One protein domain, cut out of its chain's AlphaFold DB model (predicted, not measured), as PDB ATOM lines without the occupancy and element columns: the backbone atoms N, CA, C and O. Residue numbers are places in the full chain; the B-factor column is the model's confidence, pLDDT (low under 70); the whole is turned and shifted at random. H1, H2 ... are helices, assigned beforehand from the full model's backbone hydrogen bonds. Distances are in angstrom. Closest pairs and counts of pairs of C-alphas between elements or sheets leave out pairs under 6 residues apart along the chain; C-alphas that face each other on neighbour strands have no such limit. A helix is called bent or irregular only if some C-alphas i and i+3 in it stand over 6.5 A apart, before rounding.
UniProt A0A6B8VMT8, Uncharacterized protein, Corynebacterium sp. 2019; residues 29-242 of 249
ATOM      1  N   GLY A  29      73.664 -17.163  -1.280       76.56
ATOM      2  CA  GLY A  29      73.250 -18.246  -0.376       76.56
ATOM      3  C   GLY A  29      72.662 -17.764   0.958       76.56
ATOM      4  O   GLY A  29      71.707 -18.353   1.469       76.56
ATOM      5  N   THR A  30      73.180 -16.662   1.510       81.06
ATOM      6  CA  THR A  30      72.657 -16.061   2.749       81.06
ATOM      7  C   THR A  30      71.290 -15.408   2.528       81.06
ATOM      8  O   THR A  30      70.390 -15.565   3.360       81.06
ATOM      9  N   VAL A  31      71.106 -14.729   1.392       83.81
ATOM     10  CA  VAL A  31      69.825 -14.126   0.998       83.81
ATOM     11  C   VAL A  31      68.769 -15.210   0.778       83.81
ATOM     12  O   VAL A  31      67.712 -15.142   1.400       83.81
ATOM     13  N   TYR A  32      69.062 -16.259   0.002       85.25
ATOM     14  CA  TYR A  32      68.112 -17.356  -0.228       85.25
ATOM     15  C   TYR A  32      67.706 -18.065   1.064       85.25
ATOM     16  O   TYR A  32      66.524 -18.338   1.258       85.25
ATOM     17  N   ARG A  33      68.646 -18.311   1.986       87.00
ATOM     18  CA  ARG A  33      68.324 -18.918   3.286       87.00
ATOM     19  C   ARG A  33      67.420 -18.020   4.126       87.00
ATOM     20  O   ARG A  33      66.456 -18.498   4.713       87.00
ATOM     21  N   THR A  34      67.731 -16.728   4.185       88.69
ATOM     22  CA  THR A  34      66.954 -15.756   4.969       88.69
ATOM     23  C   THR A  34      65.538 -15.625   4.416       88.69
ATOM     24  O   THR A  34      64.578 -15.705   5.176       88.69
ATOM     25  N   LEU A  35      65.395 -15.518   3.093       90.81
ATOM     26  CA  LEU A  35      64.092 -15.490   2.432       90.81
ATOM     27  C   LEU A  35      63.320 -16.795   2.653       90.81
ATOM     28  O   LEU A  35      62.149 -16.738   3.012       90.81
ATOM     29  N   ALA A  36      63.961 -17.960   2.521       91.06
ATOM     30  CA  ALA A  36      63.316 -19.251   2.767       91.06
ATOM     31  C   ALA A  36      62.792 -19.382   4.206       91.06
ATOM     32  O   ALA A  36      61.693 -19.890   4.411       91.06
ATOM     33  N   LEU A  37      63.535 -18.881   5.200       93.56
ATOM     34  CA  LEU A  37      63.088 -18.858   6.595       93.56
ATOM     35  C   LEU A  37      61.925 -17.883   6.817       93.56
ATOM     36  O   LEU A  37      60.971 -18.238   7.503       93.56
ATOM     37  N   ILE A  38      61.981 -16.682   6.230       95.00
ATOM     38  CA  ILE A  38      60.911 -15.681   6.354       95.00
ATOM     39  C   ILE A  38      59.627 -16.191   5.698       95.00
ATOM     40  O   ILE A  38      58.594 -16.278   6.357       95.00
ATOM     41  N   PHE A  39      59.687 -16.568   4.420       95.56
ATOM     42  CA  PHE A  39      58.522 -17.073   3.698       95.56
ATOM     43  C   PHE A  39      58.017 -18.379   4.304       95.56
ATOM     44  O   PHE A  39      56.816 -18.524   4.504       95.56
ATOM     45  N   GLY A  40      58.912 -19.297   4.670       96.44
ATOM     46  CA  GLY A  40      58.530 -20.530   5.347       96.44
ATOM     47  C   GLY A  40      57.809 -20.270   6.672       96.44
ATOM     48  O   GLY A  40      56.764 -20.864   6.926       96.44
ATOM     49  N   GLY A  41      58.304 -19.325   7.477       96.50
ATOM     50  CA  GLY A  41      57.663 -18.911   8.725       96.50
ATOM     51  C   GLY A  41      56.286 -18.279   8.511       96.50
ATOM     52  O   GLY A  41      55.334 -18.645   9.196       96.50
ATOM     53  N   ILE A  42      56.149 -17.382   7.530       97.69
ATOM     54  CA  ILE A  42      54.859 -16.763   7.181       97.69
ATOM     55  C   ILE A  42      53.854 -17.828   6.738       97.69
ATOM     56  O   ILE A  42      52.730 -17.853   7.236       97.69
ATOM     57  N   LEU A  43      54.253 -18.733   5.842       97.94
ATOM     58  CA  LEU A  43      53.378 -19.796   5.345       97.94
ATOM     59  C   LEU A  43      52.943 -20.750   6.460       97.94
ATOM     60  O   LEU A  43      51.790 -21.170   6.471       97.94
ATOM     61  N   LEU A  44      53.813 -21.039   7.434       97.62
ATOM     62  CA  LEU A  44      53.422 -21.798   8.623       97.62
ATOM     63  C   LEU A  44      52.346 -21.072   9.435       97.62
ATOM     64  O   LEU A  44      51.338 -21.688   9.774       97.62
ATOM     65  N   VAL A  45      52.534 -19.782   9.728       97.94
ATOM     66  CA  VAL A  45      51.567 -18.999  10.516       97.94
ATOM     67  C   VAL A  45      50.220 -18.914   9.799       97.94
ATOM     68  O   VAL A  45      49.188 -19.196  10.405       97.94
ATOM     69  N   VAL A  46      50.223 -18.583   8.506       97.94
ATOM     70  CA  VAL A  46      48.994 -18.502   7.702       97.94
ATOM     71  C   VAL A  46      48.335 -19.874   7.571       97.94
ATOM     72  O   VAL A  46      47.122 -19.981   7.726       97.94
ATOM     73  N   GLY A  47      49.114 -20.935   7.347       98.12
ATOM     74  CA  GLY A  47      48.597 -22.299   7.256       98.12
ATOM     75  C   GLY A  47      47.917 -22.751   8.548       98.12
ATOM     76  O   GLY A  47      46.790 -23.235   8.515       98.12
ATOM     77  N   ILE A  48      48.541 -22.501   9.703       97.50
ATOM     78  CA  ILE A  48      47.951 -22.803  11.016       97.50
ATOM     79  C   ILE A  48      46.676 -21.985  11.248       97.50
ATOM     80  O   ILE A  48      45.680 -22.531  11.717       97.50
ATOM     81  N   ALA A  49      46.676 -20.695  10.900       97.69
ATOM     82  CA  ALA A  49      45.484 -19.859  11.012       97.69
ATOM     83  C   ALA A  49      44.331 -20.388  10.140       97.69
ATOM     84  O   ALA A  49      43.199 -20.471  10.614       97.69
ATOM     85  N   ALA A  50      44.618 -20.816   8.906       97.88
ATOM     86  CA  ALA A  50      43.631 -21.411   8.008       97.88
ATOM     87  C   ALA A  50      43.071 -22.738   8.553       97.88
ATOM     88  O   ALA A  50      41.859 -22.935   8.535       97.88
ATOM     89  N   LEU A  51      43.916 -23.605   9.126       97.94
ATOM     90  CA  LEU A  51      43.468 -24.836   9.796       97.94
ATOM     91  C   LEU A  51      42.540 -24.551  10.984       97.94
ATOM     92  O   LEU A  51      41.566 -25.269  11.195       97.94
ATOM     93  N   SER A  52      42.849 -23.527  11.781       96.62
ATOM     94  CA  SER A  52      41.997 -23.109  12.899       96.62
ATOM     95  C   SER A  52      40.660 -22.558  12.408       96.62
ATOM     96  O   SER A  52      39.624 -22.901  12.969       96.62
ATOM     97  N   GLY A  53      40.675 -21.759  11.336       95.19
ATOM     98  CA  GLY A  53      39.463 -21.247  10.696       95.19
ATOM     99  C   GLY A  53      38.577 -22.359  10.131       95.19
ATOM    100  O   GLY A  53      37.372 -22.342  10.365       95.19
ATOM    101  N   GLY A  54      39.171 -23.353   9.463       95.56
ATOM    102  CA  GLY A  54      38.450 -24.521   8.953       95.56
ATOM    103  C   GLY A  54      37.754 -25.309  10.063       95.56
ATOM    104  O   GLY A  54      36.543 -25.497  10.020       95.56
ATOM    105  N   ARG A  55      38.491 -25.659  11.128       94.94
ATOM    106  CA  ARG A  55      37.919 -26.367  12.288       94.94
ATOM    107  C   ARG A  55      36.825 -25.578  12.997       94.94
ATOM    108  O   ARG A  55      35.855 -26.174  13.459       94.94
ATOM    109  N   PHE A  56      36.992 -24.262  13.122       95.06
ATOM    110  CA  PHE A  56      35.971 -23.406  13.713       95.06
ATOM    111  C   PHE A  56      34.676 -23.458  12.899       95.06
ATOM    112  O   PHE A  56      33.618 -23.668  13.485       95.06
ATOM    113  N   ALA A  57      34.764 -23.321  11.572       93.69
ATOM    114  CA  ALA A  57      33.596 -23.380  10.697       93.69
ATOM    115  C   ALA A  57      32.853 -24.717  10.837       93.69
ATOM    116  O   ALA A  57      31.648 -24.715  11.072       93.69
ATOM    117  N   ASP A  58      33.578 -25.838  10.781       91.38
ATOM    118  CA  ASP A  58      32.986 -27.173  10.914       91.38
ATOM    119  C   ASP A  58      32.311 -27.368  12.281       91.38
ATOM    120  O   ASP A  58      31.192 -27.872  12.357       91.38
ATOM    121  N   SER A  59      32.958 -26.922  13.363       92.94
ATOM    122  CA  SER A  59      32.430 -27.095  14.726       92.94
ATOM    123  C   SER A  59      31.202 -26.220  14.974       92.94
ATOM    124  O   SER A  59      30.230 -26.676  15.566       92.94
ATOM    125  N   PHE A  60      31.234 -24.972  14.499       93.31
ATOM    126  CA  PHE A  60      30.115 -24.046  14.624       93.31
ATOM    127  C   PHE A  60      28.884 -24.549  13.864       93.31
ATOM    128  O   PHE A  60      27.773 -24.504  14.388       93.31
ATOM    129  N   ILE A  61      29.083 -25.052  12.639       93.38
ATOM    130  CA  ILE A  61      28.003 -25.630  11.837       93.38
ATOM    131  C   ILE A  61      27.421 -26.852  12.541       93.38
ATOM    132  O   ILE A  61      26.211 -26.891  12.743       93.38
ATOM    133  N   ALA A  62      28.257 -27.809  12.951       91.69
ATOM    134  CA  ALA A  62      27.785 -29.006  13.639       91.69
ATOM    135  C   ALA A  62      26.966 -28.652  14.890       91.69
ATOM    136  O   ALA A  62      25.849 -29.131  15.042       91.69
ATOM    137  N   GLU A  63      27.447 -27.727  15.724       91.81
ATOM    138  CA  GLU A  63      26.738 -27.312  16.940       91.81
ATOM    139  C   GLU A  63      25.398 -26.605  16.664       91.81
ATOM    140  O   GLU A  63      24.438 -26.768  17.423       91.81
ATOM    141  N   GLU A  64      25.306 -25.779  15.618       90.88
ATOM    142  CA  GLU A  64      24.043 -25.123  15.254       90.88
ATOM    143  C   GLU A  64      23.050 -26.113  14.636       90.88
ATOM    144  O   GLU A  64      21.863 -26.061  14.952       90.88
ATOM    145  N   MET A  65      23.513 -27.039  13.795       89.38
ATOM    146  CA  MET A  65      22.634 -28.008  13.140       89.38
ATOM    147  C   MET A  65      22.175 -29.123  14.086       89.38
ATOM    148  O   MET A  65      20.991 -29.465  14.084       89.38
ATOM    149  N   ASP A  66      23.051 -29.609  14.967       87.75
ATOM    150  CA  ASP A  66      22.700 -30.596  15.994       87.75
ATOM    151  C   ASP A  66      21.605 -30.056  16.926       87.75
ATOM    152  O   ASP A  66      20.703 -30.792  17.332       87.75
ATOM    153  N   ARG A  67      21.614 -28.744  17.212       88.88
ATOM    154  CA  ARG A  67      20.550 -28.085  17.989       88.88
ATOM    155  C   ARG A  67      19.188 -28.110  17.301       88.88
ATOM    156  O   ARG A  67      18.177 -28.101  17.999       88.88
ATOM    157  N   GLN A  68      19.145 -28.158  15.969       84.50
ATOM    158  CA  GLN A  68      17.892 -28.277  15.217       84.50
ATOM    159  C   GLN A  68      17.358 -29.717  15.198       84.50
ATOM    160  O   GLN A  68      16.182 -29.919  14.911       84.50
ATOM    161  N   ASN A  69      18.197 -30.709  15.528       89.75
ATOM    162  CA  ASN A  69      17.843 -32.129  15.625       89.75
ATOM    163  C   ASN A  69      17.049 -32.652  14.411       89.75
ATOM    164  O   ASN A  69      16.056 -33.373  14.540       89.75
ATOM    165  N   ILE A  70      17.480 -32.250  13.215       91.38
ATOM    166  CA  ILE A  70      16.877 -32.674  11.952       91.38
ATOM    167  C   ILE A  70      17.579 -33.952  11.494       91.38
ATOM    168  O   ILE A  70      18.803 -33.997  11.378       91.38
ATOM    169  N   THR A  71      16.793 -34.995  11.235       95.75
ATOM    170  CA  THR A  71      17.271 -36.265  10.672       95.75
ATOM    171  C   THR A  71      16.990 -36.288   9.177       95.75
ATOM    172  O   THR A  71      15.899 -35.914   8.740       95.75
ATOM    173  N   MET A  72      17.976 -36.716   8.399       96.94
ATOM    174  CA  MET A  72      17.850 -36.907   6.960       96.94
ATOM    175  C   MET A  72      16.819 -38.012   6.659       96.94
ATOM    176  O   MET A  72      16.656 -38.940   7.456       96.94
ATOM    177  N   PRO A  73      16.079 -37.925   5.537       97.31
ATOM    178  CA  PRO A  73      15.080 -38.932   5.192       97.31
ATOM    179  C   PRO A  73      15.737 -40.299   4.969       97.31
ATOM    180  O   PRO A  73      16.853 -40.371   4.453       97.31
ATOM    181  N   THR A  74      15.041 -41.377   5.345       97.94
ATOM    182  CA  THR A  74      15.567 -42.728   5.113       97.94
ATOM    183  C   THR A  74      15.485 -43.120   3.643       97.94
ATOM    184  O   THR A  74      14.682 -42.547   2.900       97.94
ATOM    185  N   ALA A  75      16.240 -44.131   3.218       96.50
ATOM    186  CA  ALA A  75      16.163 -44.668   1.861       96.50
ATOM    187  C   ALA A  75      14.718 -45.020   1.451       96.50
ATOM    188  O   ALA A  75      14.270 -44.632   0.373       96.50
ATOM    189  N   GLU A  76      13.943 -45.651   2.340       97.06
ATOM    190  CA  GLU A  76      12.536 -45.979   2.073       97.06
ATOM    191  C   GLU A  76      11.660 -44.728   1.940       97.06
ATOM    192  O   GLU A  76      10.734 -44.692   1.125       97.06
ATOM    193  N   ALA A  77      11.932 -43.691   2.740       97.25
ATOM    194  CA  ALA A  77      11.216 -42.424   2.648       97.25
ATOM    195  C   ALA A  77      11.550 -41.687   1.345       97.25
ATOM    196  O   ALA A  77      10.640 -41.147   0.712       97.25
ATOM    197  N   ILE A  78      12.821 -41.695   0.934       98.06
ATOM    198  CA  ILE A  78      13.301 -41.117  -0.326       98.06
ATOM    199  C   ILE A  78      12.601 -41.803  -1.502       98.06
ATOM    200  O   ILE A  78      11.931 -41.133  -2.287       98.06
ATOM    201  N   ASP A  79      12.676 -43.132  -1.588       97.81
ATOM    202  CA  ASP A  79      12.076 -43.885  -2.693       97.81
ATOM    203  C   ASP A  79      10.550 -43.683  -2.735       97.81
ATOM    204  O   ASP A  79       9.981 -43.358  -3.779       97.81
ATOM    205  N   GLY A  80       9.881 -43.742  -1.578       98.00
ATOM    206  CA  GLY A  80       8.437 -43.528  -1.486       98.00
ATOM    207  C   GLY A  80       7.977 -42.099  -1.808       98.00
ATOM    208  O   GLY A  80       6.782 -41.877  -2.033       98.00
ATOM    209  N   GLN A  81       8.875 -41.113  -1.800       97.75
ATOM    210  CA  GLN A  81       8.582 -39.747  -2.231       97.75
ATOM    211  C   GLN A  81       8.906 -39.504  -3.698       97.75
ATOM    212  O   GLN A  81       8.136 -38.811  -4.368       97.75
ATOM    213  N   LEU A  82       9.980 -40.110  -4.193       97.75
ATOM    214  CA  LEU A  82      10.335 -40.118  -5.603       97.75
ATOM    215  C   LEU A  82       9.212 -40.751  -6.436       97.75
ATOM    216  O   LEU A  82       8.745 -40.155  -7.403       97.75
ATOM    217  N   GLU A  83       8.681 -41.897  -6.000       97.38
ATOM    218  CA  GLU A  83       7.532 -42.556  -6.641       97.38
ATOM    219  C   GLU A  83       6.280 -41.669  -6.693       97.38
ATOM    220  O   GLU A  83       5.492 -41.736  -7.635       97.38
ATOM    221  N   LYS A  84       6.090 -40.818  -5.677       96.38
ATOM    222  CA  LYS A  84       4.961 -39.879  -5.592       96.38
ATOM    223  C   LYS A  84       5.217 -38.570  -6.342       96.38
ATOM    224  O   LYS A  84       4.360 -37.691  -6.285       96.38
ATOM    225  N   GLY A  85       6.376 -38.416  -6.986       95.19
ATOM    226  CA  GLY A  85       6.775 -37.186  -7.669       95.19
ATOM    227  C   GLY A  85       6.931 -35.986  -6.731       95.19
ATOM    228  O   GLY A  85       6.712 -34.854  -7.154       95.19
ATOM    229  N   ARG A  86       7.239 -36.219  -5.447       96.56
ATOM    230  CA  ARG A  86       7.462 -35.145  -4.457       96.56
ATOM    231  C   ARG A  86       8.895 -34.638  -4.436       96.56
ATOM    232  O   ARG A  86       9.125 -33.521  -3.991       96.56
ATOM    233  N   ILE A  87       9.817 -35.484  -4.877       98.12
ATOM    234  CA  ILE A  87      11.229 -35.179  -5.075       98.12
ATOM    235  C   ILE A  87      11.651 -35.687  -6.445       98.12
ATOM    236  O   ILE A  87      11.041 -36.628  -6.965       98.12
ATOM    237  N   ASP A  88      12.670 -35.068  -7.027       97.06
ATOM    238  CA  ASP A  88      13.242 -35.523  -8.282       97.06
ATOM    239  C   ASP A  88      14.334 -36.593  -8.073       97.06
ATOM    240  O   ASP A  88      14.743 -36.930  -6.954       97.06
ATOM    241  N   GLN A  89      14.794 -37.170  -9.186       97.56
ATOM    242  CA  GLN A  89      15.826 -38.206  -9.173       97.56
ATOM    243  C   GLN A  89      17.172 -37.681  -8.650       97.56
ATOM    244  O   GLN A  89      17.888 -38.416  -7.971       97.56
ATOM    245  N   GLN A  90      17.527 -36.432  -8.958       97.44
ATOM    246  CA  GLN A  90      18.802 -35.848  -8.551       97.44
ATOM    247  C   GLN A  90      18.834 -35.645  -7.033       97.44
ATOM    248  O   GLN A  90      19.786 -36.055  -6.375       97.44
ATOM    249  N   THR A  91      17.778 -35.074  -6.462       97.94
ATOM    250  CA  THR A  91      17.584 -34.909  -5.023       97.94
ATOM    251  C   THR A  91      17.626 -36.257  -4.315       97.94
ATOM    252  O   THR A  91      18.316 -36.393  -3.305       97.94
ATOM    253  N   ALA A  92      16.962 -37.285  -4.855       97.75
ATOM    254  CA  ALA A  92      17.039 -38.633  -4.296       97.75
ATOM    255  C   ALA A  92      18.485 -39.169  -4.270       97.75
ATOM    256  O   ALA A  92      18.922 -39.739  -3.270       97.75
ATOM    257  N   GLU A  93      19.253 -38.962  -5.340       97.81
ATOM    258  CA  GLU A  93      20.666 -39.351  -5.415       97.81
ATOM    259  C   GLU A  93      21.562 -38.557  -4.455       97.81
ATOM    260  O   GLU A  93      22.467 -39.141  -3.860       97.81
ATOM    261  N   GLU A  94      21.302 -37.262  -4.259       97.06
ATOM    262  CA  GLU A  94      22.043 -36.420  -3.312       97.06
ATOM    263  C   GLU A  94      21.722 -36.748  -1.842       97.06
ATOM    264  O   GLU A  94      22.579 -36.554  -0.980       97.06
ATOM    265  N   LEU A  95      20.525 -37.266  -1.542       97.88
ATOM    266  CA  LEU A  95      20.102 -37.630  -0.182       97.88
ATOM    267  C   LEU A  95      20.574 -39.019   0.259       97.88
ATOM    268  O   LEU A  95      20.894 -39.203   1.431       97.88
ATOM    269  N   ARG A  96      20.626 -39.992  -0.659       97.00
ATOM    270  CA  ARG A  96      20.971 -41.399  -0.362       97.00
ATOM    271  C   ARG A  96      22.264 -41.606   0.441       97.00
ATOM    272  O   ARG A  96      22.271 -42.499   1.282       97.00
ATOM    273  N   PRO A  97      23.348 -40.832   0.235       97.50
ATOM    274  CA  PRO A  97      24.557 -40.964   1.044       97.50
ATOM    275  C   PRO A  97      24.366 -40.653   2.532       97.50
ATOM    276  O   PRO A  97      25.245 -40.998   3.311       97.50
ATOM    277  N   PHE A  98      23.265 -40.001   2.911       96.69
ATOM    278  CA  PHE A  98      23.001 -39.500   4.262       96.69
ATOM    279  C   PHE A  98      21.797 -40.195   4.920       96.69
ATOM    280  O   PHE A  98      21.151 -39.611   5.786       96.69
ATOM    281  N   ASP A  99      21.462 -41.413   4.484       96.31
ATOM    282  CA  ASP A  99      20.308 -42.204   4.937       96.31
ATOM    283  C   ASP A  99      20.179 -42.255   6.471       96.31
ATOM    284  O   ASP A  99      20.997 -42.860   7.168       96.31
ATOM    285  N   GLY A 100      19.143 -41.590   6.998       94.75
ATOM    286  CA  GLY A 100      18.838 -41.559   8.431       94.75
ATOM    287  C   GLY A 100      19.882 -40.855   9.304       94.75
ATOM    288  O   GLY A 100      19.795 -40.921  10.533       94.75
ATOM    289  N   GLU A 101      20.869 -40.183   8.710       95.81
ATOM    290  CA  GLU A 101      21.897 -39.468   9.458       95.81
ATOM    291  C   GLU A 101      21.345 -38.179  10.078       95.81
ATOM    292  O   GLU A 101      20.427 -37.538   9.560       95.81
ATOM    293  N   LEU A 102      21.938 -37.750  11.195       95.00
ATOM    294  CA  LEU A 102      21.678 -36.417  11.732       95.00
ATOM    295  C   LEU A 102      22.328 -35.357  10.839       95.00
ATOM    296  O   LEU A 102      23.494 -35.454  10.439       95.00
ATOM    297  N   MET A 103      21.570 -34.309  10.537       93.75
ATOM    298  CA  MET A 103      22.056 -33.180   9.763       93.75
ATOM    299  C   MET A 103      23.058 -32.375  10.604       93.75
ATOM    300  O   MET A 103      22.658 -31.678  11.526       93.75
ATOM    301  N   SER A 104      24.351 -32.478  10.279       93.69
ATOM    302  CA  SER A 104      25.452 -31.956  11.114       93.69
ATOM    303  C   SER A 104      26.547 -31.233  10.318       93.69
ATOM    304  O   SER A 104      27.533 -30.761  10.878       93.69
ATOM    305  N   ASN A 105      26.420 -31.147   8.991       93.62
ATOM    306  CA  ASN A 105      27.426 -30.518   8.142       93.62
ATOM    307  C   ASN A 105      26.813 -29.879   6.887       93.62
ATOM    308  O   ASN A 105      25.646 -30.087   6.544       93.62
ATOM    309  N   GLY A 106      27.639 -29.115   6.171       94.44
ATOM    310  CA  GLY A 106      27.219 -28.390   4.975       94.44
ATOM    311  C   GLY A 106      26.701 -29.278   3.838       94.44
ATOM    312  O   GLY A 106      25.805 -28.853   3.114       94.44
ATOM    313  N   ASN A 107      27.204 -30.506   3.678       96.00
ATOM    314  CA  ASN A 107      26.723 -31.406   2.624       96.00
ATOM    315  C   ASN A 107      25.313 -31.921   2.938       96.00
ATOM    316  O   ASN A 107      24.476 -31.958   2.036       96.00
ATOM    317  N   HIS A 108      25.026 -32.221   4.210       96.25
ATOM    318  CA  HIS A 108      23.668 -32.571   4.647       96.25
ATOM    319  C   HIS A 108      22.723 -31.387   4.397       96.25
ATOM    320  O   HIS A 108      21.662 -31.557   3.801       96.25
ATOM    321  N   ALA A 109      23.155 -30.168   4.753       96.56
ATOM    322  CA  ALA A 109      22.387 -28.944   4.517       96.56
ATOM    323  C   ALA A 109      22.054 -28.740   3.030       96.56
ATOM    324  O   ALA A 109      20.920 -28.406   2.688       96.56
ATOM    325  N   LYS A 110      23.028 -28.969   2.139       97.38
ATOM    326  CA  LYS A 110      22.835 -28.854   0.690       97.38
ATOM    327  C   LYS A 110      21.799 -29.857   0.175       97.38
ATOM    328  O   LYS A 110      20.876 -29.450  -0.527       97.38
ATOM    329  N   ALA A 111      21.932 -31.133   0.533       97.88
ATOM    330  CA  ALA A 111      21.006 -32.172   0.084       97.88
ATOM    331  C   ALA A 111      19.581 -31.920   0.612       97.88
ATOM    332  O   ALA A 111      18.607 -31.988  -0.140       97.88
ATOM    333  N   TYR A 112      19.453 -31.524   1.882       97.31
ATOM    334  CA  TYR A 112      18.160 -31.189   2.480       97.31
ATOM    335  C   TYR A 112      17.543 -29.907   1.888       97.31
ATOM    336  O   TYR A 112      16.325 -29.791   1.780       97.31
ATOM    337  N   ALA A 113      18.358 -28.946   1.442       98.12
ATOM    338  CA  ALA A 113      17.854 -27.777   0.721       98.12
ATOM    339  C   ALA A 113      17.202 -28.170  -0.618       98.12
ATOM    340  O   ALA A 113      16.143 -27.632  -0.939       98.12
ATOM    341  N   GLY A 114      17.792 -29.111  -1.366       98.06
ATOM    342  CA  GLY A 114      17.179 -29.677  -2.578       98.06
ATOM    343  C   GLY A 114      15.850 -30.371  -2.273       98.06
ATOM    344  O   GLY A 114      14.828 -30.062  -2.878       98.06
ATOM    345  N   TYR A 115      15.827 -31.183  -1.214       97.81
ATOM    346  CA  TYR A 115      14.613 -31.832  -0.716       97.81
ATOM    347  C   TYR A 115      13.458 -30.851  -0.444       97.81
ATOM    348  O   TYR A 115      12.324 -31.101  -0.853       97.81
ATOM    349  N   ILE A 116      13.727 -29.714   0.209       97.62
ATOM    350  CA  ILE A 116      12.707 -28.680   0.459       97.62
ATOM    351  C   ILE A 116      12.262 -28.007  -0.848       97.62
ATOM    352  O   ILE A 116      11.071 -27.742  -1.019       97.62
ATOM    353  N   GLN A 117      13.191 -27.721  -1.766       97.56
ATOM    354  CA  GLN A 117      12.864 -27.099  -3.056       97.56
ATOM    355  C   GLN A 117      11.904 -27.956  -3.876       97.56
ATOM    356  O   GLN A 117      10.928 -27.429  -4.417       97.56
ATOM    357  N   ASP A 118      12.120 -29.267  -3.906       97.69
ATOM    358  CA  ASP A 118      11.230 -30.162  -4.634       97.69
ATOM    359  C   ASP A 118       9.846 -30.240  -3.986       97.69
ATOM    360  O   ASP A 118       8.841 -30.188  -4.690       97.69
ATOM    361  N   HIS A 119       9.762 -30.241  -2.650       97.00
ATOM    362  CA  HIS A 119       8.470 -30.192  -1.957       97.00
ATOM    363  C   HIS A 119       7.703 -28.907  -2.247       97.00
ATOM    364  O   HIS A 119       6.490 -28.955  -2.447       97.00
ATOM    365  N   MET A 120       8.390 -27.763  -2.287       96.94
ATOM    366  CA  MET A 120       7.766 -26.502  -2.685       96.94
ATOM    367  C   MET A 120       7.264 -26.577  -4.127       96.94
ATOM    368  O   MET A 120       6.128 -26.196  -4.396       96.94
ATOM    369  N   THR A 121       8.073 -27.117  -5.038       94.88
ATOM    370  CA  THR A 121       7.700 -27.287  -6.449       94.88
ATOM    371  C   THR A 121       6.487 -28.206  -6.596       94.88
ATOM    372  O   THR A 121       5.527 -27.861  -7.282       94.88
ATOM    373  N   ALA A 122       6.480 -29.341  -5.895       95.38
ATOM    374  CA  ALA A 122       5.373 -30.288  -5.886       95.38
ATOM    375  C   ALA A 122       4.100 -29.685  -5.271       95.38
ATOM    376  O   ALA A 122       3.009 -29.882  -5.806       95.38
ATOM    377  N   ALA A 123       4.217 -28.911  -4.187       95.19
ATOM    378  CA  ALA A 123       3.092 -28.194  -3.587       95.19
ATOM    379  C   ALA A 123       2.531 -27.117  -4.531       95.19
ATOM    380  O   ALA A 123       1.317 -26.990  -4.677       95.19
ATOM    381  N   GLY A 124       3.411 -26.389  -5.219       94.44
ATOM    382  CA  GLY A 124       3.040 -25.440  -6.262       94.44
ATOM    383  C   GLY A 124       2.285 -26.118  -7.405       94.44
ATOM    384  O   GLY A 124       1.204 -25.667  -7.771       94.44
ATOM    385  N   ALA A 125       2.783 -27.247  -7.909       92.06
ATOM    386  CA  ALA A 125       2.107 -28.022  -8.949       92.06
ATOM    387  C   ALA A 125       0.740 -28.568  -8.487       92.06
ATOM    388  O   ALA A 125      -0.223 -28.566  -9.253       92.06
ATOM    389  N   ALA A 126       0.628 -28.988  -7.223       92.62
ATOM    390  CA  ALA A 126      -0.617 -29.494  -6.645       92.62
ATOM    391  C   ALA A 126      -1.698 -28.414  -6.455       92.62
ATOM    392  O   ALA A 126      -2.865 -28.759  -6.281       92.62
ATOM    393  N   SER A 127      -1.338 -27.126  -6.507       91.38
ATOM    394  CA  SER A 127      -2.294 -26.016  -6.393       91.38
ATOM    395  C   SER A 127      -3.203 -25.847  -7.616       91.38
ATOM    396  O   SER A 127      -4.212 -25.157  -7.530       91.38
ATOM    397  N   GLY A 128      -2.849 -26.448  -8.759       89.38
ATOM    398  CA  GLY A 128      -3.559 -26.254 -10.028       89.38
ATOM    399  C   GLY A 128      -3.210 -24.951 -10.758       89.38
ATOM    400  O   GLY A 128      -3.678 -24.745 -11.877       89.38
ATOM    401  N   LEU A 129      -2.359 -24.100 -10.173       91.44
ATOM    402  CA  LEU A 129      -1.831 -22.918 -10.847       91.44
ATOM    403  C   LEU A 129      -0.917 -23.303 -12.024       91.44
ATOM    404  O   LEU A 129      -0.232 -24.331 -11.971       91.44
ATOM    405  N   PRO A 130      -0.832 -22.457 -13.069       91.38
ATOM    406  CA  PRO A 130       0.179 -22.605 -14.108       91.38
ATOM    407  C   PRO A 130       1.591 -22.653 -13.514       91.38
ATOM    408  O   PRO A 130       1.881 -21.982 -12.520       91.38
ATOM    409  N   ALA A 131       2.492 -23.411 -14.140       87.38
ATOM    410  CA  ALA A 131       3.842 -23.633 -13.617       87.38
ATOM    411  C   ALA A 131       4.619 -22.320 -13.404       87.38
ATOM    412  O   ALA A 131       5.336 -22.170 -12.419       87.38
ATOM    413  N   GLU A 132       4.429 -21.332 -14.281       88.06
ATOM    414  CA  GLU A 132       5.027 -20.002 -14.153       88.06
ATOM    415  C   GLU A 132       4.485 -19.191 -12.962       88.06
ATOM    416  O   GLU A 132       5.161 -18.290 -12.459       88.06
ATOM    417  N   GLN A 133       3.283 -19.520 -12.480       88.69
ATOM    418  CA  GLN A 133       2.639 -18.867 -11.343       88.69
ATOM    419  C   GLN A 133       2.841 -19.613 -10.022       88.69
ATOM    420  O   GLN A 133       2.609 -19.024  -8.969       88.69
ATOM    421  N   ALA A 134       3.341 -20.853 -10.050       90.81
ATOM    422  CA  ALA A 134       3.678 -21.667  -8.878       90.81
ATOM    423  C   ALA A 134       4.939 -21.163  -8.133       90.81
ATOM    424  O   ALA A 134       5.800 -21.926  -7.706       90.81
ATOM    425  N   THR A 135       5.054 -19.844  -7.985       92.69
ATOM    426  CA  THR A 135       6.126 -19.119  -7.302       92.69
ATOM    427  C   THR A 135       5.524 -18.211  -6.236       92.69
ATOM    428  O   THR A 135       4.353 -17.844  -6.314       92.69
ATOM    429  N   TYR A 136       6.325 -17.763  -5.264       93.56
ATOM    430  CA  TYR A 136       5.844 -16.855  -4.213       93.56
ATOM    431  C   TYR A 136       5.118 -15.610  -4.761       93.56
ATOM    432  O   TYR A 136       4.106 -15.177  -4.207       93.56
ATOM    433  N   SER A 137       5.631 -15.027  -5.853       95.06
ATOM    434  CA  SER A 137       5.011 -13.860  -6.486       95.06
ATOM    435  C   SER A 137       3.771 -14.235  -7.290       95.06
ATOM    436  O   SER A 137       2.770 -13.532  -7.194       95.06
ATOM    437  N   GLY A 138       3.826 -15.321  -8.068       95.38
ATOM    438  CA  GLY A 138       2.699 -15.762  -8.891       95.38
ATOM    439  C   GLY A 138       1.484 -16.152  -8.052       95.38
ATOM    440  O   GLY A 138       0.382 -15.685  -8.322       95.38
ATOM    441  N   ILE A 139       1.700 -16.872  -6.947       96.88
ATOM    442  CA  ILE A 139       0.645 -17.204  -5.979       96.88
ATOM    443  C   ILE A 139       0.059 -15.930  -5.356       96.88
ATOM    444  O   ILE A 139      -1.136 -15.858  -5.096       96.88
ATOM    445  N   GLY A 140       0.878 -14.894  -5.135       96.62
ATOM    446  CA  GLY A 140       0.396 -13.596  -4.661       96.62
ATOM    447  C   GLY A 140      -0.548 -12.901  -5.646       96.62
ATOM    448  O   GLY A 140      -1.534 -12.296  -5.218       96.62
ATOM    449  N   SER A 141      -0.270 -13.010  -6.946       96.19
ATOM    450  CA  SER A 141      -1.165 -12.518  -7.996       96.19
ATOM    451  C   SER A 141      -2.473 -13.311  -8.017       96.19
ATOM    452  O   SER A 141      -3.532 -12.704  -7.895       96.19
ATOM    453  N   ALA A 142      -2.397 -14.646  -8.040       96.12
ATOM    454  CA  ALA A 142      -3.574 -15.519  -8.014       96.12
ATOM    455  C   ALA A 142      -4.455 -15.266  -6.777       96.12
ATOM    456  O   ALA A 142      -5.664 -15.097  -6.890       96.12
ATOM    457  N   TYR A 143      -3.846 -15.126  -5.596       96.25
ATOM    458  CA  TYR A 143      -4.559 -14.767  -4.368       96.25
ATOM    459  C   TYR A 143      -5.334 -13.448  -4.508       96.25
ATOM    460  O   TYR A 143      -6.464 -13.335  -4.037       96.25
ATOM    461  N   SER A 144      -4.733 -12.440  -5.148       96.81
ATOM    462  CA  SER A 144      -5.362 -11.126  -5.319       96.81
ATOM    463  C   SER A 144      -6.554 -11.188  -6.280       96.81
ATOM    464  O   SER A 144      -7.558 -10.516  -6.050       96.81
ATOM    465  N   GLU A 145      -6.463 -12.012  -7.326       96.06
ATOM    466  CA  GLU A 145      -7.561 -12.264  -8.268       96.06
ATOM    467  C   GLU A 145      -8.741 -12.957  -7.573       96.06
ATOM    468  O   GLU A 145      -9.866 -12.458  -7.633       96.06
ATOM    469  N   VAL A 146      -8.474 -14.023  -6.813       97.06
ATOM    470  CA  VAL A 146      -9.500 -14.751  -6.046       97.06
ATOM    471  C   VAL A 146     -10.136 -13.858  -4.970       97.06
ATOM    472  O   VAL A 146     -11.348 -13.888  -4.752       97.06
ATOM    473  N   GLN A 147      -9.354 -12.995  -4.311       97.00
ATOM    474  CA  GLN A 147      -9.897 -12.035  -3.345       97.00
ATOM    475  C   GLN A 147     -10.828 -11.005  -4.011       97.00
ATOM    476  O   GLN A 147     -11.835 -10.611  -3.413       97.00
ATOM    477  N   ALA A 148     -10.521 -10.566  -5.236       97.62
ATOM    478  CA  ALA A 148     -11.377  -9.656  -5.993       97.62
ATOM    479  C   ALA A 148     -12.698 -10.327  -6.408       97.62
ATOM    480  O   ALA A 148     -13.758  -9.705  -6.297       97.62
ATOM    481  N   GLU A 149     -12.652 -11.601  -6.811       97.00
ATOM    482  CA  GLU A 149     -13.843 -12.414  -7.081       97.00
ATOM    483  C   GLU A 149     -14.729 -12.527  -5.837       97.00
ATOM    484  O   GLU A 149     -15.895 -12.125  -5.873       97.00
ATOM    485  N   LEU A 150     -14.158 -12.938  -4.701       97.81
ATOM    486  CA  LEU A 150     -14.883 -13.030  -3.433       97.81
ATOM    487  C   LEU A 150     -15.505 -11.687  -3.021       97.81
ATOM    488  O   LEU A 150     -16.641 -11.633  -2.547       97.81
ATOM    489  N   SER A 151     -14.776 -10.587  -3.223       97.25
ATOM    490  CA  SER A 151     -15.282  -9.238  -2.951       97.25
ATOM    491  C   SER A 151     -16.508  -8.917  -3.810       97.25
ATOM    492  O   SER A 151     -17.488  -8.369  -3.301       97.25
ATOM    493  N   SER A 152     -16.492  -9.298  -5.093       96.62
ATOM    494  CA  SER A 152     -17.628  -9.133  -6.005       96.62
ATOM    495  C   SER A 152     -18.837  -9.976  -5.580       96.62
ATOM    496  O   SER A 152     -19.959  -9.463  -5.528       96.62
ATOM    497  N   GLU A 153     -18.620 -11.239  -5.199       96.38
ATOM    498  CA  GLU A 153     -19.682 -12.144  -4.744       96.38
ATOM    499  C   GLU A 153     -20.359 -11.658  -3.458       96.38
ATOM    500  O   GLU A 153     -21.592 -11.665  -3.348       96.38
ATOM    501  N   ILE A 154     -19.564 -11.207  -2.485       96.81
ATOM    502  CA  ILE A 154     -20.076 -10.664  -1.225       96.81
ATOM    503  C   ILE A 154     -20.811  -9.342  -1.484       96.81
ATOM    504  O   ILE A 154     -21.891  -9.142  -0.922       96.81
ATOM    505  N   ALA A 155     -20.303  -8.469  -2.361       95.94
ATOM    506  CA  ALA A 155     -20.968  -7.214  -2.724       95.94
ATOM    507  C   ALA A 155     -22.320  -7.439  -3.411       95.94
ATOM    508  O   ALA A 155     -23.305  -6.785  -3.062       95.94
ATOM    509  N   ALA A 156     -22.407  -8.417  -4.315       95.56
ATOM    510  CA  ALA A 156     -23.660  -8.786  -4.970       95.56
ATOM    511  C   ALA A 156     -24.734  -9.250  -3.967       95.56
ATOM    512  O   ALA A 156     -25.922  -8.987  -4.159       95.56
ATOM    513  N   GLN A 157     -24.324  -9.902  -2.874       94.31
ATOM    514  CA  GLN A 157     -25.225 -10.361  -1.811       94.31
ATOM    515  C   GLN A 157     -25.521  -9.288  -0.751       94.31
ATOM    516  O   GLN A 157     -26.471  -9.435   0.017       94.31
ATOM    517  N   ASN A 158     -24.757  -8.191  -0.728       94.25
ATOM    518  CA  ASN A 158     -24.869  -7.115   0.256       94.25
ATOM    519  C   ASN A 158     -24.921  -5.729  -0.425       94.25
ATOM    520  O   ASN A 158     -24.066  -4.886  -0.170       94.25
ATOM    521  N   PRO A 159     -25.953  -5.421  -1.239       92.88
ATOM    522  CA  PRO A 159     -25.991  -4.219  -2.089       92.88
ATOM    523  C   PRO A 159     -26.066  -2.883  -1.327       92.88
ATOM    524  O   PRO A 159     -26.045  -1.819  -1.940       92.88
ATOM    525  N   LYS A 160     -26.231  -2.925  -0.002       94.31
ATOM    526  CA  LYS A 160     -26.273  -1.748   0.879       94.31
ATOM    527  C   LYS A 160     -25.027  -1.608   1.755       94.31
ATOM    528  O   LYS A 160     -24.938  -0.619   2.474       94.31
ATOM    529  N   ALA A 161     -24.135  -2.598   1.742       94.38
ATOM    530  CA  ALA A 161     -22.903  -2.545   2.509       94.38
ATOM    531  C   ALA A 161     -21.916  -1.580   1.843       94.38
ATOM    532  O   ALA A 161     -21.823  -1.501   0.618       94.38
ATOM    533  N   SER A 162     -21.195  -0.837   2.669       96.44
ATOM    534  CA  SER A 162     -20.056  -0.018   2.263       96.44
ATOM    535  C   SER A 162     -18.863  -0.885   1.850       96.44
ATOM    536  O   SER A 162     -18.756  -2.049   2.236       96.44
ATOM    537  N   GLU A 163     -17.921  -0.310   1.102       93.81
ATOM    538  CA  GLU A 163     -16.693  -1.007   0.682       93.81
ATOM    539  C   GLU A 163     -15.871  -1.534   1.872       93.81
ATOM    540  O   GLU A 163     -15.279  -2.613   1.799       93.81
ATOM    541  N   GLU A 164     -15.871  -0.806   2.991       95.56
ATOM    542  CA  GLU A 164     -15.195  -1.212   4.227       95.56
ATOM    543  C   GLU A 164     -15.863  -2.441   4.861       95.56
ATOM    544  O   GLU A 164     -15.182  -3.394   5.240       95.56
ATOM    545  N   GLU A 165     -17.199  -2.472   4.905       96.56
ATOM    546  CA  GLU A 165     -17.957  -3.627   5.399       96.56
ATOM    547  C   GLU A 165     -17.761  -4.858   4.506       96.56
ATOM    548  O   GLU A 165     -17.570  -5.959   5.024       96.56
ATOM    549  N   ILE A 166     -17.749  -4.685   3.176       96.56
ATOM    550  CA  ILE A 166     -17.436  -5.770   2.234       96.56
ATOM    551  C   ILE A 166     -16.036  -6.318   2.507       96.56
ATOM    552  O   ILE A 166     -15.872  -7.525   2.655       96.56
ATOM    553  N   SER A 167     -15.039  -5.443   2.639       95.25
ATOM    554  CA  SER A 167     -13.651  -5.843   2.896       95.25
ATOM    555  C   SER A 167     -13.505  -6.600   4.222       95.25
ATOM    556  O   SER A 167     -12.791  -7.601   4.299       95.25
ATOM    557  N   ALA A 168     -14.222  -6.172   5.266       96.81
ATOM    558  CA  ALA A 168     -14.250  -6.865   6.551       96.81
ATOM    559  C   ALA A 168     -14.917  -8.250   6.456       96.81
ATOM    560  O   ALA A 168     -14.438  -9.209   7.066       96.81
ATOM    561  N   LEU A 169     -15.995  -8.378   5.675       96.81
ATOM    562  CA  LEU A 169     -16.647  -9.664   5.411       96.81
ATOM    563  C   LEU A 169     -15.737 -10.602   4.615       96.81
ATOM    564  O   LEU A 169     -15.594 -11.753   5.005       96.81
ATOM    565  N   VAL A 170     -15.069 -10.109   3.569       97.56
ATOM    566  CA  VAL A 170     -14.067 -10.862   2.794       97.56
ATOM    567  C   VAL A 170     -12.996 -11.431   3.722       97.56
ATOM    568  O   VAL A 170     -12.747 -12.635   3.712       97.56
ATOM    569  N   ALA A 171     -12.401 -10.594   4.577       96.88
ATOM    570  CA  ALA A 171     -11.378 -11.036   5.523       96.88
ATOM    571  C   ALA A 171     -11.904 -12.105   6.496       96.88
ATOM    572  O   ALA A 171     -11.199 -13.068   6.797       96.88
ATOM    573  N   LYS A 172     -13.149 -11.960   6.966       97.25
ATOM    574  CA  LYS A 172     -13.794 -12.939   7.847       97.25
ATOM    575  C   LYS A 172     -14.042 -14.274   7.143       97.25
ATOM    576  O   LYS A 172     -13.784 -15.308   7.745       97.25
ATOM    577  N   GLU A 173     -14.539 -14.253   5.910       97.44
ATOM    578  CA  GLU A 173     -14.825 -15.465   5.135       97.44
ATOM    579  C   GLU A 173     -13.535 -16.213   4.776       97.44
ATOM    580  O   GLU A 173     -13.491 -17.426   4.924       97.44
ATOM    581  N   ILE A 174     -12.456 -15.513   4.397       97.06
ATOM    582  CA  ILE A 174     -11.140 -16.140   4.147       97.06
ATOM    583  C   ILE A 174     -10.585 -16.796   5.421       97.06
ATOM    584  O   ILE A 174      -9.955 -17.849   5.360       97.06
ATOM    585  N   ALA A 175     -10.810 -16.188   6.589       96.25
ATOM    586  CA  ALA A 175     -10.379 -16.754   7.865       96.25
ATOM    587  C   ALA A 175     -11.251 -17.934   8.344       96.25
ATOM    588  O   ALA A 175     -10.842 -18.648   9.261       96.25
ATOM    589  N   ASP A 176     -12.439 -18.135   7.764       95.62
ATOM    590  CA  ASP A 176     -13.356 -19.212   8.134       95.62
ATOM    591  C   ASP A 176     -13.115 -20.458   7.259       95.62
ATOM    592  O   ASP A 176     -13.502 -20.485   6.088       95.62
ATOM    593  N   PRO A 177     -12.548 -21.549   7.812       91.56
ATOM    594  CA  PRO A 177     -12.302 -22.775   7.048       91.56
ATOM    595  C   PRO A 177     -13.595 -23.462   6.582       91.56
ATOM    596  O   PRO A 177     -13.555 -24.347   5.728       91.56
ATOM    597  N   THR A 178     -14.742 -23.082   7.147       94.62
ATOM    598  CA  THR A 178     -16.066 -23.603   6.797       94.62
ATOM    599  C   THR A 178     -16.868 -22.654   5.913       94.62
ATOM    600  O   THR A 178     -18.053 -22.908   5.676       94.62
ATOM    601  N   SER A 179     -16.233 -21.597   5.387       95.75
ATOM    602  CA  SER A 179     -16.893 -20.644   4.500       95.75
ATOM    603  C   SER A 179     -17.617 -21.360   3.360       95.75
ATOM    604  O   SER A 179     -17.140 -22.340   2.774       95.75
ATOM    605  N   ARG A 180     -18.811 -20.854   3.050       94.56
ATOM    606  CA  ARG A 180     -19.633 -21.332   1.933       94.56
ATOM    607  C   ARG A 180     -19.142 -20.830   0.577       94.56
ATOM    608  O   ARG A 180     -19.618 -21.327  -0.438       94.56
ATOM    609  N   TYR A 181     -18.272 -19.823   0.568       95.75
ATOM    610  CA  TYR A 181     -17.723 -19.247  -0.649       95.75
ATOM    611  C   TYR A 181     -16.497 -20.052  -1.070       95.75
ATOM    612  O   TYR A 181     -15.535 -20.164  -0.309       95.75
ATOM    613  N   GLU A 182     -16.518 -20.601  -2.285       95.56
ATOM    614  CA  GLU A 182     -15.367 -21.339  -2.820       95.56
ATOM    615  C   GLU A 182     -14.135 -20.433  -2.903       95.56
ATOM    616  O   GLU A 182     -13.078 -20.806  -2.399       95.56
ATOM    617  N   ALA A 183     -14.301 -19.200  -3.394       96.62
ATOM    618  CA  ALA A 183     -13.231 -18.210  -3.476       96.62
ATOM    619  C   ALA A 183     -12.603 -17.885  -2.105       96.62
ATOM    620  O   ALA A 183     -11.405 -17.635  -2.010       96.62
ATOM    621  N   ALA A 184     -13.368 -17.945  -1.007       97.56
ATOM    622  CA  ALA A 184     -12.807 -17.760   0.333       97.56
ATOM    623  C   ALA A 184     -11.882 -18.912   0.738       97.56
ATOM    624  O   ALA A 184     -10.778 -18.677   1.232       97.56
ATOM    625  N   ARG A 185     -12.304 -20.154   0.479       96.25
ATOM    626  CA  ARG A 185     -11.500 -21.350   0.762       96.25
ATOM    627  C   ARG A 185     -10.268 -21.427  -0.133       96.25
ATOM    628  O   ARG A 185      -9.185 -21.771   0.339       96.25
ATOM    629  N   GLU A 186     -10.417 -21.059  -1.399       95.50
ATOM    630  CA  GLU A 186      -9.311 -20.980  -2.345       95.50
ATOM    631  C   GLU A 186      -8.300 -19.907  -1.925       95.50
ATOM    632  O   GLU A 186      -7.118 -20.219  -1.783       95.50
ATOM    633  N   ALA A 187      -8.745 -18.688  -1.604       96.38
ATOM    634  CA  ALA A 187      -7.874 -17.630  -1.095       96.38
ATOM    635  C   ALA A 187      -7.130 -18.058   0.180       96.38
ATOM    636  O   ALA A 187      -5.928 -17.811   0.299       96.38
ATOM    637  N   ALA A 188      -7.797 -18.751   1.109       96.81
ATOM    638  CA  ALA A 188      -7.152 -19.303   2.301       96.81
ATOM    639  C   ALA A 188      -6.068 -20.339   1.947       96.81
ATOM    640  O   ALA A 188      -4.965 -20.302   2.500       96.81
ATOM    641  N   SER A 189      -6.342 -21.228   0.986       95.50
ATOM    642  CA  SER A 189      -5.375 -22.228   0.517       95.50
ATOM    643  C   SER A 189      -4.161 -21.593  -0.174       95.50
ATOM    644  O   SER A 189      -3.023 -21.972   0.111       95.50
ATOM    645  N   LEU A 190      -4.378 -20.565  -1.002       96.38
ATOM    646  CA  LEU A 190      -3.320 -19.810  -1.675       96.38
ATOM    647  C   LEU A 190      -2.488 -19.003  -0.675       96.38
ATOM    648  O   LEU A 190      -1.267 -18.933  -0.810       96.38
ATOM    649  N   ALA A 191      -3.119 -18.436   0.357       96.56
ATOM    650  CA  ALA A 191      -2.414 -17.758   1.438       96.56
ATOM    651  C   ALA A 191      -1.492 -18.726   2.196       96.56
ATOM    652  O   ALA A 191      -0.312 -18.418   2.376       96.56
ATOM    653  N   SER A 192      -1.984 -19.911   2.572       96.62
ATOM    654  CA  SER A 192      -1.159 -20.929   3.236       96.62
ATOM    655  C   SER A 192      -0.030 -21.429   2.328       96.62
ATOM    656  O   SER A 192       1.132 -21.455   2.732       96.62
ATOM    657  N   LEU A 193      -0.312 -21.717   1.055       97.25
ATOM    658  CA  LEU A 193       0.721 -22.107   0.092       97.25
ATOM    659  C   LEU A 193       1.805 -21.027  -0.048       97.25
ATOM    660  O   LEU A 193       3.000 -21.327  -0.071       97.25
ATOM    661  N   ARG A 194       1.411 -19.753  -0.101       97.06
ATOM    662  CA  ARG A 194       2.342 -18.631  -0.230       97.06
ATOM    663  C   ARG A 194       3.210 -18.440   1.010       97.06
ATOM    664  O   ARG A 194       4.418 -18.248   0.873       97.06
ATOM    665  N   PHE A 195       2.612 -18.437   2.196       96.38
ATOM    666  CA  PHE A 195       3.308 -18.057   3.425       96.38
ATOM    667  C   PHE A 195       3.879 -19.256   4.177       96.38
ATOM    668  O   PHE A 195       5.053 -19.239   4.549       96.38
ATOM    669  N   ASP A 196       3.098 -20.320   4.342       96.25
ATOM    670  CA  ASP A 196       3.516 -21.477   5.131       96.25
ATOM    671  C   ASP A 196       4.471 -22.382   4.357       96.25
ATOM    672  O   ASP A 196       5.378 -22.959   4.954       96.25
ATOM    673  N   THR A 197       4.288 -22.484   3.035       96.31
ATOM    674  CA  THR A 197       5.102 -23.358   2.178       96.31
ATOM    675  C   THR A 197       6.197 -22.585   1.454       96.31
ATOM    676  O   THR A 197       7.374 -22.803   1.729       96.31
ATOM    677  N   MET A 198       5.837 -21.667   0.552       97.19
ATOM    678  CA  MET A 198       6.819 -21.010  -0.316       97.19
ATOM    679  C   MET A 198       7.738 -20.084   0.475       97.19
ATOM    680  O   MET A 198       8.948 -20.263   0.465       97.19
ATOM    681  N   PHE A 199       7.195 -19.123   1.225       97.56
ATOM    682  CA  PHE A 199       8.028 -18.181   1.974       97.56
ATOM    683  C   PHE A 199       8.934 -18.875   2.999       97.56
ATOM    684  O   PHE A 199      10.151 -18.675   2.977       97.56
ATOM    685  N   ASN A 200       8.360 -19.717   3.864       96.94
ATOM    686  CA  ASN A 200       9.140 -20.450   4.861       96.94
ATOM    687  C   ASN A 200      10.159 -21.383   4.203       96.94
ATOM    688  O   ASN A 200      11.317 -21.410   4.616       96.94
ATOM    689  N   GLY A 201       9.766 -22.107   3.155       96.94
ATOM    690  CA  GLY A 201      10.666 -22.993   2.428       96.94
ATOM    691  C   GLY A 201      11.811 -22.229   1.761       96.94
ATOM    692  O   GLY A 201      12.966 -22.612   1.923       96.94
ATOM    693  N   ASN A 202      11.548 -21.092   1.113       97.19
ATOM    694  CA  ASN A 202      12.584 -20.227   0.547       97.19
ATOM    695  C   ASN A 202      13.547 -19.692   1.623       97.19
ATOM    696  O   ASN A 202      14.757 -19.658   1.388       97.19
ATOM    697  N   MET A 203      13.046 -19.311   2.803       97.12
ATOM    698  CA  MET A 203      13.887 -18.888   3.933       97.12
ATOM    699  C   MET A 203      14.761 -20.029   4.469       97.12
ATOM    700  O   MET A 203      15.958 -19.836   4.706       97.12
ATOM    701  N   LEU A 204      14.187 -21.226   4.621       95.94
ATOM    702  CA  LEU A 204      14.908 -22.419   5.066       95.94
ATOM    703  C   LEU A 204      15.987 -22.815   4.057       95.94
ATOM    704  O   LEU A 204      17.142 -22.987   4.436       95.94
ATOM    705  N   VAL A 205      15.646 -22.873   2.770       97.81
ATOM    706  CA  VAL A 205      16.590 -23.146   1.680       97.81
ATOM    707  C   VAL A 205      17.731 -22.134   1.680       97.81
ATOM    708  O   VAL A 205      18.893 -22.527   1.617       97.81
ATOM    709  N   GLY A 206      17.428 -20.839   1.802       97.62
ATOM    710  CA  GLY A 206      18.451 -19.794   1.869       97.62
ATOM    711  C   GLY A 206      19.407 -19.987   3.047       97.62
ATOM    712  O   GLY A 206      20.625 -19.900   2.884       97.62
ATOM    713  N   THR A 207      18.862 -20.318   4.217       96.19
ATOM    714  CA  THR A 207      19.653 -20.590   5.426       96.19
ATOM    715  C   THR A 207      20.533 -21.830   5.254       96.19
ATOM    716  O   THR A 207      21.730 -21.776   5.528       96.19
ATOM    717  N   LEU A 208      19.990 -22.930   4.727       96.69
ATOM    718  CA  LEU A 208      20.732 -24.176   4.505       96.69
ATOM    719  C   LEU A 208      21.841 -24.022   3.455       96.69
ATOM    720  O   LEU A 208      22.948 -24.525   3.641       96.69
ATOM    721  N   LEU A 209      21.590 -23.272   2.378       97.88
ATOM    722  CA  LEU A 209      22.616 -22.971   1.377       97.88
ATOM    723  C   LEU A 209      23.709 -22.049   1.929       97.88
ATOM    724  O   LEU A 209      24.868 -22.170   1.529       97.88
ATOM    725  N   ASN A 210      23.378 -21.164   2.873       96.38
ATOM    726  CA  ASN A 210      24.382 -20.385   3.592       96.38
ATOM    727  C   ASN A 210      25.284 -21.290   4.446       96.38
ATOM    728  O   ASN A 210      26.507 -21.161   4.382       96.38
ATOM    729  N   VAL A 211      24.695 -22.248   5.168       96.12
ATOM    730  CA  VAL A 211      25.436 -23.258   5.941       96.12
ATOM    731  C   VAL A 211      26.357 -24.081   5.037       96.12
ATOM    732  O   VAL A 211      27.542 -24.225   5.340       96.12
ATOM    733  N   TYR A 212      25.859 -24.550   3.889       96.75
ATOM    734  CA  TYR A 212      26.686 -25.224   2.886       96.75
ATOM    735  C   TYR A 212      27.855 -24.346   2.414       96.75
ATOM    736  O   TYR A 212      28.995 -24.807   2.374       96.75
ATOM    737  N   GLY A 213      27.597 -23.070   2.109       97.06
ATOM    738  CA  GLY A 213      28.625 -22.123   1.676       97.06
ATOM    739  C   GLY A 213      29.747 -21.949   2.703       97.06
ATOM    740  O   GLY A 213      30.924 -22.017   2.350       97.06
ATOM    741  N   TRP A 214      29.403 -21.788   3.983       94.56
ATOM    742  CA  TRP A 214      30.396 -21.694   5.055       94.56
ATOM    743  C   TRP A 214      31.141 -23.007   5.295       94.56
ATOM    744  O   TRP A 214      32.356 -22.975   5.486       94.56
ATOM    745  N   GLY A 215      30.459 -24.151   5.213       95.69
ATOM    746  CA  GLY A 215      31.100 -25.466   5.306       95.69
ATOM    747  C   GLY A 215      32.100 -25.705   4.170       95.69
ATOM    748  O   GLY A 215      33.204 -26.209   4.388       95.69
ATOM    749  N   LEU A 216      31.771 -25.255   2.957       96.44
ATOM    750  CA  LEU A 216      32.683 -25.307   1.817       96.44
ATOM    751  C   LEU A 216      33.920 -24.424   2.041       96.44
ATOM    752  O   LEU A 216      35.042 -24.865   1.792       96.44
ATOM    753  N   ILE A 217      33.740 -23.202   2.559       95.69
ATOM    754  CA  ILE A 217      34.863 -22.327   2.932       95.69
ATOM    755  C   ILE A 217      35.725 -22.987   4.017       95.69
ATOM    756  O   ILE A 217      36.951 -22.960   3.905       95.69
ATOM    757  N   GLY A 218      35.111 -23.614   5.025       95.88
ATOM    758  CA  GLY A 218      35.815 -24.357   6.072       95.88
ATOM    759  C   GLY A 218      36.672 -25.492   5.508       95.88
ATOM    760  O   GLY A 218      37.864 -25.593   5.807       95.88
ATOM    761  N   THR A 219      36.105 -26.271   4.584       96.00
ATOM    762  CA  THR A 219      36.810 -27.345   3.869       96.00
ATOM    763  C   THR A 219      38.005 -26.806   3.072       96.00
ATOM    764  O   THR A 219      39.111 -27.347   3.159       96.00
ATOM    765  N   ILE A 220      37.818 -25.713   2.323       96.81
ATOM    766  CA  ILE A 220      38.893 -25.064   1.557       96.81
ATOM    767  C   ILE A 220      39.991 -24.551   2.494       96.81
ATOM    768  O   ILE A 220      41.174 -24.767   2.223       96.81
ATOM    769  N   ALA A 221      39.622 -23.905   3.602       97.44
ATOM    770  CA  ALA A 221      40.565 -23.392   4.591       97.44
ATOM    771  C   ALA A 221      41.404 -24.520   5.205       97.44
ATOM    772  O   ALA A 221      42.619 -24.370   5.354       97.44
ATOM    773  N   THR A 222      40.794 -25.674   5.477       97.25
ATOM    774  CA  THR A 222      41.503 -26.860   5.963       97.25
ATOM    775  C   THR A 222      42.538 -27.348   4.946       97.25
ATOM    776  O   THR A 222      43.715 -27.479   5.289       97.25
ATOM    777  N   TRP A 223      42.160 -27.552   3.681       97.62
ATOM    778  CA  TRP A 223      43.100 -28.016   2.651       97.62
ATOM    779  C   TRP A 223      44.207 -27.003   2.343       97.62
ATOM    780  O   TRP A 223      45.378 -27.379   2.243       97.62
ATOM    781  N   ALA A 224      43.864 -25.717   2.253       97.56
ATOM    782  CA  ALA A 224      44.840 -24.643   2.094       97.56
ATOM    783  C   ALA A 224      45.806 -24.600   3.285       97.56
ATOM    784  O   ALA A 224      47.015 -24.493   3.096       97.56
ATOM    785  N   GLY A 225      45.285 -24.755   4.502       98.00
ATOM    786  CA  GLY A 225      46.072 -24.829   5.723       98.00
ATOM    787  C   GLY A 225      47.096 -25.961   5.694       98.00
ATOM    788  O   GLY A 225      48.283 -25.713   5.903       98.00
ATOM    789  N   ILE A 226      46.671 -27.179   5.336       97.69
ATOM    790  CA  ILE A 226      47.566 -28.340   5.181       97.69
ATOM    791  C   ILE A 226      48.674 -28.039   4.161       97.69
ATOM    792  O   ILE A 226      49.854 -28.254   4.446       97.69
ATOM    793  N   ALA A 227      48.313 -27.516   2.985       97.94
ATOM    794  CA  ALA A 227      49.266 -27.224   1.919       97.94
ATOM    795  C   ALA A 227      50.289 -26.151   2.331       97.94
ATOM    796  O   ALA A 227      51.495 -26.348   2.170       97.94
ATOM    797  N   LEU A 228      49.823 -25.036   2.904       98.12
ATOM    798  CA  LEU A 228      50.670 -23.930   3.350       98.12
ATOM    799  C   LEU A 228      51.617 -24.363   4.468       98.12
ATOM    800  O   LEU A 228      52.809 -24.051   4.420       98.12
ATOM    801  N   THR A 229      51.120 -25.133   5.438       97.00
ATOM    802  CA  THR A 229      51.953 -25.672   6.512       97.00
ATOM    803  C   THR A 229      53.010 -26.634   5.963       97.00
ATOM    804  O   THR A 229      54.178 -26.534   6.337       97.00
ATOM    805  N   GLY A 230      52.639 -27.520   5.033       96.94
ATOM    806  CA  GLY A 230      53.571 -28.447   4.388       96.94
ATOM    807  C   GLY A 230      54.675 -27.732   3.607       96.94
ATOM    808  O   GLY A 230      55.859 -27.990   3.827       96.94
ATOM    809  N   VAL A 231      54.311 -26.780   2.743       97.19
ATOM    810  CA  VAL A 231      55.278 -25.983   1.969       97.19
ATOM    811  C   VAL A 231      56.165 -25.148   2.893       97.19
ATOM    812  O   VAL A 231      57.382 -25.131   2.717       97.19
ATOM    813  N   GLY A 232      55.587 -24.500   3.907       96.62
ATOM    814  CA  GLY A 232      56.339 -23.710   4.881       96.62
ATOM    815  C   GLY A 232      57.385 -24.543   5.625       96.62
ATOM    816  O   GLY A 232      58.551 -24.150   5.707       96.62
ATOM    817  N   ALA A 233      57.003 -25.738   6.086       95.62
ATOM    818  CA  ALA A 233      57.916 -26.674   6.737       95.62
ATOM    819  C   ALA A 233      59.043 -27.138   5.798       95.62
ATOM    820  O   ALA A 233      60.209 -27.165   6.200       95.62
ATOM    821  N   LEU A 234      58.719 -27.453   4.539       95.38
ATOM    822  CA  LEU A 234      59.705 -27.868   3.537       95.38
ATOM    823  C   LEU A 234      60.704 -26.756   3.204       95.38
ATOM    824  O   LEU A 234      61.896 -27.038   3.089       95.38
ATOM    825  N   LEU A 235      60.260 -25.500   3.091       93.75
ATOM    826  CA  LEU A 235      61.150 -24.360   2.849       93.75
ATOM    827  C   LEU A 235      62.132 -24.154   4.003       93.75
ATOM    828  O   LEU A 235      63.330 -23.974   3.776       93.75
ATOM    829  N   ILE A 236      61.641 -24.235   5.243       92.25
ATOM    830  CA  ILE A 236      62.483 -24.119   6.434       92.25
ATOM    831  C   ILE A 236      63.492 -25.266   6.467       92.25
ATOM    832  O   ILE A 236      64.691 -25.016   6.572       92.25
ATOM    833  N   LEU A 237      63.040 -26.511   6.318       92.19
ATOM    834  CA  LEU A 237      63.908 -27.689   6.362       92.19
ATOM    835  C   LEU A 237      64.946 -27.682   5.225       92.19
ATOM    836  O   LEU A 237      66.136 -27.905   5.461       92.19
ATOM    837  N   GLY A 238      64.524 -27.343   4.005       89.50
ATOM    838  CA  GLY A 238      65.393 -27.197   2.838       89.50
ATOM    839  C   GLY A 238      66.475 -26.133   3.034       89.50
ATOM    840  O   GLY A 238      67.621 -26.344   2.634       89.50
ATOM    841  N   SER A 239      66.155 -25.040   3.739       85.94
ATOM    842  CA  SER A 239      67.120 -23.982   4.069       85.94
ATOM    843  C   SER A 239      68.292 -24.476   4.938       85.94
ATOM    844  O   SER A 239      69.394 -23.925   4.857       85.94
ATOM    845  N   PHE A 240      68.085 -25.536   5.730       83.88
ATOM    846  CA  PHE A 240      69.123 -26.159   6.558       83.88
ATOM    847  C   PHE A 240      69.886 -27.276   5.830       83.88
ATOM    848  O   PHE A 240      71.084 -27.445   6.068       83.88
ATOM    849  N   LEU A 241      69.225 -28.014   4.932       80.75
ATOM    850  CA  LEU A 241      69.815 -29.131   4.175       80.75
ATOM    851  C   LEU A 241      70.752 -28.679   3.047       80.75
ATOM    852  O   LEU A 241      71.753 -29.340   2.782       80.75
ATOM    853  N   LEU A 242      70.483 -27.536   2.414       69.19
ATOM    854  CA  LEU A 242      71.277 -27.001   1.296       69.19
ATOM    855  C   LEU A 242      72.583 -26.308   1.735       69.19
ATOM    856  O   LEU A 242      73.169 -25.541   0.971       69.19
TER     857      LEU A 242
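AT A GLANCE: This is residues 29 to 242 of the 249 residues of an uncharacterized protein of Corynebacterium sp. 2019 (UniProt A0A6B8VMT8). Picture a long rod built on one very long helix, H7, with the other helices placed along it: H1 runs back along its later half as a two-helix arm, H4 lies along a middle stretch, and H5 lies along its first part with H6 crossing there. H2 and H3 form a small helical hairpin on the far side of H4 from H7, a bump on the side of the rod. The printed part has 214 residues with seven named helices, H1 to H7 in chain order, and no named strand; the class is all helix. The whole is extended, with a radius of gyration of the C-alphas of 28.1 A and spans of 100 by 42 by 31 A.

IN THESE COORDINATES: Find C-alpha 29 at (73.250, -18.246, -0.376); from there H1, residues 29 to 68, runs 58.4 A. Next come H2, residues 75 to 82, 10.5 A long, and H3, residues 89 to 98, 15.3 A long. H3 is irregular, but only just: C-alphas 94 and 97 are 6.8 A apart. H4, residues 106 to 126, begins at (27.219, -28.390, 4.975) and runs 30.2 A. H5, residues 136 to 157, spans 31.8 A, and H6, residues 163 to 175, 18.4 A. H7, residues 182 to 241, runs 85.8 A to C-alpha 241 at (69.815, -29.131, 4.175).

HOW THE PARTS SIT: Start at the hub, H7, which touches four other helices. Its residues 211 to 240 touch H1, opposite ways at a shallow tilt of 27 degrees; look at Gly 47 and Gly 225, whose C-alphas are the closest at 3.9 A. Its residues 193 to 216 touch H4 at a shallow tilt of 20 degrees, opposite ways, closest at C-alphas 106 and 212, 3.8 A. H3 and H4 are a hairpin at 37 degrees, only just steep, with C-alphas 94 and 111 closest at 5.5 A. H2 and H3 are a hairpin too, at a shallow tilt of 15 degrees, with C-alphas 78 and 92 closest at 6.0 A; both are apart from H7. Residues 183 to 199 of H7 touch H5, closest at C-alphas 150 and 183, 5.4 A. H6 touches H7 at a steep tilt of 65 degrees, closest at C-alphas 174 and 184, 4.5 A. Every O i to N i+4 pair is within hydrogen-bond range in H2, H4, H5 and H6; in H1 it is 35 of 36, in H3 4 of 6, in H7 51 of 56.

THE WHOLE: The two C-alphas farthest apart, Gly 29 and Lys 160, are 100.9 A apart. The printed part has no cut and no long link. Mean pLDDT of the printed part is 95.0; residue 242 is under 70.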